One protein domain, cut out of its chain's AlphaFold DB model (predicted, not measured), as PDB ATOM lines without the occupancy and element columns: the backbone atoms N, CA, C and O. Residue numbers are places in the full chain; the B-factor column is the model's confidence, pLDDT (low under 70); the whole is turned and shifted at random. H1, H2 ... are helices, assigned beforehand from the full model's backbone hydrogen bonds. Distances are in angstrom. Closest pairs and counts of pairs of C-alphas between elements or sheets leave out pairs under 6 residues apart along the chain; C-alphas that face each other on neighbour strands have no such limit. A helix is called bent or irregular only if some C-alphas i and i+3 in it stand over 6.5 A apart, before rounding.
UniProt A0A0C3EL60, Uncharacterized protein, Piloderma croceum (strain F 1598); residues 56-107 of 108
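What this domain is: This is residues 56 to 107 of the 108 residues of an uncharacterized protein of Piloderma croceum (strain F 1598) (UniProt A0A0C3EL60). Two helices, short H2 and long H3, make an L with its corner at residues 81 to 83, and the short helix H1 sits in the opening, touching both. The far part of H3 sticks out as an arm: residues 95 to 107, of which 95 to 105 belong to H3, stand free of a body of 39 residues. The printed part has 52 residues with three named helices, H1, H2 and H3 in that order along the chain, and no named strand; its class is all helix. The whole is loose, with a radius of gyration of the C-alphas of 13.4 A, and elongated, spanning 40 by 23 by 15 A.

How they stand to each other: Begin at the first printed residue with H1, residues 56 to 66. Pass the tight link to H2, residues 72 to 80, and look back: H1 and H2 touch, and their closest C-alphas are those of Ala 60 and Phe 75, 7.2 A apart. They run opposite ways at a steep tilt of 69 degrees, only just short of about perpendicular. A second tight link leads to H3, residues 84 to 105. H3 touches H1 with residues 90 to 94 alone; the closest C-alphas of the two helices are those of Leu 58 and Tyr 90, 6.5 A apart. H1 and H3 run opposite ways at a steep tilt of 68 degrees, again only just short of about perpendicular. H2 and H3 are apart, but only just, with their closest C-alphas 8.3 A apart. In H1, H2 and H3 every backbone O i to N i+4 pair is within hydrogen-bond range.

Where its parts are: Find C-alpha 56 at (23.363, -32.849, 9.664); from there H1 runs 15.5 A to C-alpha 66. H2 begins at C-alpha 72, at (31.874, -39.513, 14.244), and ends at C-alpha 80, 12.2 A away. H3 begins at C-alpha 84, at (15.256, -39.429, 2.743), and ends at C-alpha 105, at (18.892, -10.041, 13.940); watch y rise along these 31.7 A. No helix is bent or irregular.

The domain as a whole: The two C-alphas farthest apart are those of Glu 74 and Thr 107, at 40.5 A. Without the residues that stand free, the body spans 27 by 17 by 12 A, with a radius of gyration of 9.7 A. The printed part has no cut, and both links are tight: 5 residues between H1 and H2, and 3 between H2 and H3. The mean pLDDT of the printed part is 81.4; look in the B-factor column at residues 99 to 107, of which 99 to 105 belong to H3, and you will find the model's confidence under 70.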
ATOM      1  N   ARG A  56      22.419 -31.877   9.100       84.19
ATOM      2  CA  ARG A  56      23.363 -32.849   9.664       84.19
ATOM      3  C   ARG A  56      23.622 -32.603  11.149       84.19
ATOM      4  O   ARG A  56      23.715 -33.549  11.913       84.19
ATOM      5  N   ASN A  57      23.735 -31.347  11.567       87.19
ATOM      6  CA  ASN A  57      23.997 -31.013  12.961       87.19
ATOM      7  C   ASN A  57      22.756 -31.186  13.852       87.19
ATOM      8  O   ASN A  57      22.877 -31.651  14.978       87.19
ATOM      9  N   LEU A  58      21.565 -30.886  13.327       85.81
ATOM     10  CA  LEU A  58      20.301 -31.172  14.012       85.81
ATOM     11  C   LEU A  58      20.128 -32.676  14.245       85.81
ATOM     12  O   LEU A  58      19.822 -33.086  15.361       85.81
ATOM     13  N   TYR A  59      20.414 -33.490  13.227       87.38
ATOM     14  CA  TYR A  59      20.417 -34.943  13.376       87.38
ATOM     15  C   TYR A  59      21.508 -35.426  14.343       87.38
ATOM     16  O   TYR A  59      21.266 -36.318  15.141       87.38
ATOM     17  N   ALA A  60      22.694 -34.811  14.334       87.56
ATOM     18  CA  ALA A  60      23.773 -35.154  15.262       87.56
ATOM     19  C   ALA A  60      23.387 -34.945  16.732       87.56
ATOM     20  O   ALA A  60      23.764 -35.755  17.575       87.56
ATOM     21  N   ILE A  61      22.636 -33.883  17.037       87.19
ATOM     22  CA  ILE A  61      22.133 -33.620  18.390       87.19
ATOM     23  C   ILE A  61      21.171 -34.729  18.819       87.19
ATOM     24  O   ILE A  61      21.323 -35.261  19.913       87.19
ATOM     25  N   ASP A  62      20.217 -35.089  17.959       88.00
ATOM     26  CA  ASP A  62      19.223 -36.129  18.247       88.00
ATOM     27  C   ASP A  62      19.893 -37.502  18.417       88.00
ATOM     28  O   ASP A  62      19.782 -38.140  19.464       88.00
ATOM     29  N   TYR A  63      20.753 -37.862  17.463       87.75
ATOM     30  CA  TYR A  63      21.504 -39.112  17.458       87.75
ATOM     31  C   TYR A  63      22.412 -39.264  18.685       87.75
ATOM     32  O   TYR A  63      22.573 -40.362  19.204       87.75
ATOM     33  N   MET A  64      22.996 -38.179  19.203       86.56
ATOM     34  CA  MET A  64      23.804 -38.238  20.428       86.56
ATOM     35  C   MET A  64      22.988 -38.365  21.711       86.56
ATOM     36  O   MET A  64      23.532 -38.815  22.720       86.56
ATOM     37  N   ARG A  65      21.710 -37.972  21.708       86.19
ATOM     38  CA  ARG A  65      20.824 -38.207  22.858       86.19
ATOM     39  C   ARG A  65      20.507 -39.690  22.995       86.19
ATOM     40  O   ARG A  65      20.482 -40.196  24.112       86.19
ATOM     41  N   GLU A  66      20.311 -40.367  21.870       87.75
ATOM     42  CA  GLU A  66      20.060 -41.810  21.814       87.75
ATOM     43  C   GLU A  66      21.359 -42.621  21.936       87.75
ATOM     44  O   GLU A  66      21.405 -43.650  22.611       87.75
ATOM     45  N   HIS A  67      22.451 -42.113  21.360       85.69
ATOM     46  CA  HIS A  67      23.766 -42.748  21.347       85.69
ATOM     47  C   HIS A  67      24.850 -41.819  21.925       85.69
ATOM     48  O   HIS A  67      25.705 -41.307  21.196       85.69
ATOM     49  N   PRO A  68      24.913 -41.646  23.259       82.88
ATOM     50  CA  PRO A  68      25.855 -40.720  23.901       82.88
ATOM     51  C   PRO A  68      27.331 -41.114  23.741       82.88
ATOM     52  O   PRO A  68      28.224 -40.308  23.993       82.88
ATOM     53  N   LYS A  69      27.605 -42.359  23.330       83.62
ATOM     54  CA  LYS A  69      28.952 -42.884  23.048       83.62
ATOM     55  C   LYS A  69      29.240 -43.016  21.549       83.62
ATOM     56  O   LYS A  69      30.284 -43.560  21.189       83.62
ATOM     57  N   ALA A  70      28.335 -42.557  20.683       83.19
ATOM     58  CA  ALA A  70      28.543 -42.628  19.247       83.19
ATOM     59  C   ALA A  70      29.784 -41.835  18.828       83.19
ATOM     60  O   ALA A  70      30.058 -40.719  19.283       83.19
ATOM     61  N   THR A  71      30.538 -42.434  17.916       86.25
ATOM     62  CA  THR A  71      31.696 -41.792  17.304       86.25
ATOM     63  C   THR A  71      31.273 -41.092  16.019       86.25
ATOM     64  O   THR A  71      30.208 -41.352  15.460       86.25
ATOM     65  N   THR A  72      32.131 -40.207  15.516       83.31
ATOM     66  CA  THR A  72      31.874 -39.513  14.244       83.31
ATOM     67  C   THR A  72      31.661 -40.493  13.078       83.31
ATOM     68  O   THR A  72      30.896 -40.195  12.161       83.31
ATOM     69  N   THR A  73      32.313 -41.659  13.117       84.06
ATOM     70  CA  THR A  73      32.189 -42.703  12.091       84.06
ATOM     71  C   THR A  73      30.818 -43.371  12.136       84.06
ATOM     72  O   THR A  73      30.162 -43.447  11.102       84.06
ATOM     73  N   GLU A  74      30.362 -43.759  13.332       85.88
ATOM     74  CA  GLU A  74      29.033 -44.355  13.548       85.88
ATOM     75  C   GLU A  74      27.933 -43.399  13.092       85.88
ATOM     76  O   GLU A  74      27.046 -43.765  12.332       85.88
ATOM     77  N   PHE A  75      28.053 -42.125  13.466       87.50
ATOM     78  CA  PHE A  75      27.126 -41.101  13.009       87.50
ATOM     79  C   PHE A  75      27.147 -40.916  11.487       87.50
ATOM     80  O   PHE A  75      26.103 -40.730  10.870       87.50
ATOM     81  N   ALA A  76      28.327 -40.917  10.862       85.94
ATOM     82  CA  ALA A  76      28.428 -40.746   9.416       85.94
ATOM     83  C   ALA A  76      27.798 -41.922   8.655       85.94
ATOM     84  O   ALA A  76      27.213 -41.693   7.597       85.94
ATOM     85  N   ALA A  77      27.896 -43.141   9.196       88.56
ATOM     86  CA  ALA A  77      27.180 -44.308   8.693       88.56
ATOM     87  C   ALA A  77      25.667 -44.141   8.897       88.56
ATOM     88  O   ALA A  77      24.927 -44.109   7.917       88.56
ATOM     89  N   ALA A  78      25.229 -43.856  10.127       88.50
ATOM     90  CA  ALA A  78      23.820 -43.668  10.460       88.50
ATOM     91  C   ALA A  78      23.154 -42.528   9.671       88.50
ATOM     92  O   ALA A  78      21.984 -42.618   9.334       88.50
ATOM     93  N   PHE A  79      23.878 -41.450   9.355       87.56
ATOM     94  CA  PHE A  79      23.362 -40.350   8.535       87.56
ATOM     95  C   PHE A  79      23.289 -40.702   7.044       87.56
ATOM     96  O   PHE A  79      22.458 -40.147   6.334       87.56
ATOM     97  N   LYS A  80      24.160 -41.595   6.556       88.06
ATOM     98  CA  LYS A  80      24.092 -42.117   5.183       88.06
ATOM     99  C   LYS A  80      22.974 -43.140   5.008       88.06
ATOM    100  O   LYS A  80      22.399 -43.197   3.930       88.06
ATOM    101  N   GLU A  81      22.710 -43.936   6.038       89.44
ATOM    102  CA  GLU A  81      21.616 -44.913   6.073       89.44
ATOM    103  C   GLU A  81      20.271 -44.282   6.454       89.44
ATOM    104  O   GLU A  81      19.238 -44.941   6.387       89.44
ATOM    105  N   LEU A  82      20.267 -43.006   6.850       87.69
ATOM    106  CA  LEU A  82      19.058 -42.292   7.230       87.69
ATOM    107  C   LEU A  82      18.114 -42.136   6.031       87.69
ATOM    108  O   LEU A  82      18.508 -41.609   4.991       87.69
ATOM    109  N   ASP A  83      16.848 -42.500   6.226       89.25
ATOM    110  CA  ASP A  83      15.786 -42.317   5.237       89.25
ATOM    111  C   ASP A  83      15.689 -40.870   4.721       89.25
ATOM    112  O   ASP A  83      15.709 -39.900   5.494       89.25
ATOM    113  N   ASP A  84      15.463 -40.721   3.411       86.81
ATOM    114  CA  ASP A  84      15.256 -39.429   2.743       86.81
ATOM    115  C   ASP A  84      14.137 -38.599   3.390       86.81
ATOM    116  O   ASP A  84      14.173 -37.363   3.385       86.81
ATOM    117  N   VAL A  85      13.139 -39.267   3.977       86.19
ATOM    118  CA  VAL A  85      12.034 -38.635   4.713       86.19
ATOM    119  C   VAL A  85      12.555 -37.903   5.952       86.19
ATOM    120  O   VAL A  85      12.261 -36.720   6.155       86.19
ATOM    121  N   SER A  86      13.375 -38.580   6.754       83.44
ATOM    122  CA  SER A  86      14.005 -38.009   7.946       83.44
ATOM    123  C   SER A  86      14.976 -36.896   7.564       83.44
ATOM    124  O   SER A  86      14.966 -35.820   8.165       83.44
ATOM    125  N   LEU A  87      15.753 -37.094   6.497       85.69
ATOM    126  CA  LEU A  87      16.695 -36.099   5.995       85.69
ATOM    127  C   LEU A  87      15.971 -34.812   5.549       85.69
ATOM    128  O   LEU A  87      16.382 -33.708   5.927       85.69
ATOM    129  N   LYS A  88      14.846 -34.927   4.827       88.38
ATOM    130  CA  LYS A  88      13.999 -33.781   4.445       88.38
ATOM    131  C   LYS A  88      13.442 -33.032   5.651       88.38
ATOM    132  O   LYS A  88      13.444 -31.800   5.632       88.38
ATOM    133  N   LYS A  89      13.016 -33.740   6.703       87.25
ATOM    134  CA  LYS A  89      12.550 -33.117   7.952       87.25
ATOM    135  C   LYS A  89      13.643 -32.222   8.543       87.25
ATOM    136  O   LYS A  89      13.407 -31.034   8.753       87.25
ATOM    137  N   TYR A  90      14.859 -32.745   8.704       86.38
ATOM    138  CA  TYR A  90      15.984 -31.968   9.236       86.38
ATOM    139  C   TYR A  90      16.421 -30.820   8.313       86.38
ATOM    140  O   TYR A  90      16.828 -29.765   8.802       86.38
ATOM    141  N   GLN A  91      16.313 -30.974   6.988       87.50
ATOM    142  CA  GLN A  91      16.537 -29.870   6.048       87.50
ATOM    143  C   GLN A  91      15.498 -28.757   6.195       87.50
ATOM    144  O   GLN A  91      15.873 -27.585   6.225       87.50
ATOM    145  N   ALA A  92      14.214 -29.098   6.322       86.00
ATOM    146  CA  ALA A  92      13.156 -28.115   6.531       86.00
ATOM    147  C   ALA A  92      13.379 -27.338   7.837       86.00
ATOM    148  O   ALA A  92      13.382 -26.107   7.826       86.00
ATOM    149  N   THR A  93      13.681 -28.040   8.934       80.69
ATOM    150  CA  THR A  93      13.980 -27.414  10.230       80.69
ATOM    151  C   THR A  93      15.234 -26.539  10.169       80.69
ATOM    152  O   THR A  93      15.244 -25.437  10.708       80.69
ATOM    153  N   SER A  94      16.279 -26.981   9.464       84.25
ATOM    154  CA  SER A  94      17.502 -26.199   9.250       84.25
ATOM    155  C   SER A  94      17.230 -24.881   8.519       84.25
ATOM    156  O   SER A  94      17.755 -23.839   8.915       84.25
ATOM    157  N   ARG A  95      16.383 -24.904   7.480       78.88
ATOM    158  CA  ARG A  95      15.999 -23.700   6.728       78.88
ATOM    159  C   ARG A  95      15.144 -22.756   7.575       78.88
ATOM    160  O   ARG A  95      15.470 -21.575   7.630       78.88
ATOM    161  N   ALA A  96      14.137 -23.279   8.276       77.38
ATOM    162  CA  ALA A  96      13.283 -22.489   9.165       77.38
ATOM    163  C   ALA A  96      14.101 -21.805  10.273       77.38
ATOM    164  O   ALA A  96      14.017 -20.599  10.469       77.38
ATOM    165  N   CYS A  97      14.999 -22.542  10.927       74.44
ATOM    166  CA  CYS A  97      15.782 -22.007  12.039       74.44
ATOM    167  C   CYS A  97      16.883 -21.022  11.599       74.44
ATOM    168  O   CYS A  97      17.389 -20.250  12.422       74.44
ATOM    169  N   LYS A  98      17.271 -21.050  10.315       73.19
ATOM    170  CA  LYS A  98      18.125 -20.028   9.695       73.19
ATOM    171  C   LYS A  98      17.340 -18.749   9.396       73.19
ATOM    172  O   LYS A  98      17.884 -17.673   9.603       73.19
ATOM    173  N   GLN A  99      16.091 -18.864   8.941       68.12
ATOM    174  CA  GLN A  99      15.216 -17.708   8.718       68.12
ATOM    175  C   GLN A  99      14.890 -16.996  10.033       68.12
ATOM    176  O   GLN A  99      15.036 -15.785  10.109       68.12
ATOM    177  N   GLU A 100      14.583 -17.748  11.087       66.69
ATOM    178  CA  GLU A 100      14.254 -17.191  12.406       66.69
ATOM    179  C   GLU A 100      15.447 -16.466  13.058       66.69
ATOM    180  O   GLU A 100      15.282 -15.437  13.702       66.69
ATOM    181  N   LEU A 101      16.677 -16.953  12.840       64.44
ATOM    182  CA  LEU A 101      17.888 -16.256  13.294       64.44
ATOM    183  C   LEU A 101      18.102 -14.938  12.531       64.44
ATOM    184  O   LEU A 101      18.539 -13.954  13.112       64.44
ATOM    185  N   MET A 102      17.793 -14.931  11.233       64.62
ATOM    186  CA  MET A 102      17.926 -13.752  10.379       64.62
ATOM    187  C   MET A 102      16.846 -12.701  10.692       64.62
ATOM    188  O   MET A 102      17.108 -11.509  10.595       64.62
ATOM    189  N   GLU A 103      15.661 -13.138  11.121       66.94
ATOM    190  CA  GLU A 103      14.566 -12.271  11.574       66.94
ATOM    191  C   GLU A 103      14.812 -11.711  12.987       66.94
ATOM    192  O   GLU A 103      14.562 -10.532  13.243       66.94
ATOM    193  N   ALA A 104      15.411 -12.507  13.879       59.97
ATOM    194  CA  ALA A 104      15.833 -12.048  15.203       59.97
ATOM    195  C   ALA A 104      16.950 -10.986  15.143       59.97
ATOM    196  O   ALA A 104      17.003 -10.113  16.006       59.97
ATOM    197  N   GLU A 105      17.818 -11.030  14.128       58.34
ATOM    198  CA  GLU A 105      18.892 -10.041  13.940       58.34
ATOM    199  C   GLU A 105      18.422  -8.779  13.189       58.34
ATOM    200  O   GLU A 105      19.045  -7.729  13.303       58.34
ATOM    201  N   ALA A 106      17.291  -8.840  12.477       59.66
ATOM    202  CA  ALA A 106      16.697  -7.692  11.783       59.66
ATOM    203  C   ALA A 106      15.797  -6.813  12.681       59.66
ATOM    204  O   ALA A 106      15.252  -5.816  12.208       59.66
ATOM    205  N   THR A 107      15.626  -7.178  13.957       52.91
ATOM    206  CA  THR A 107      14.754  -6.474  14.921       52.91
ATOM    207  C   THR A 107      15.547  -5.708  15.998       52.91
ATOM    208  O   THR A 107      15.001  -5.375  17.048       52.91
TER     209      THR A 107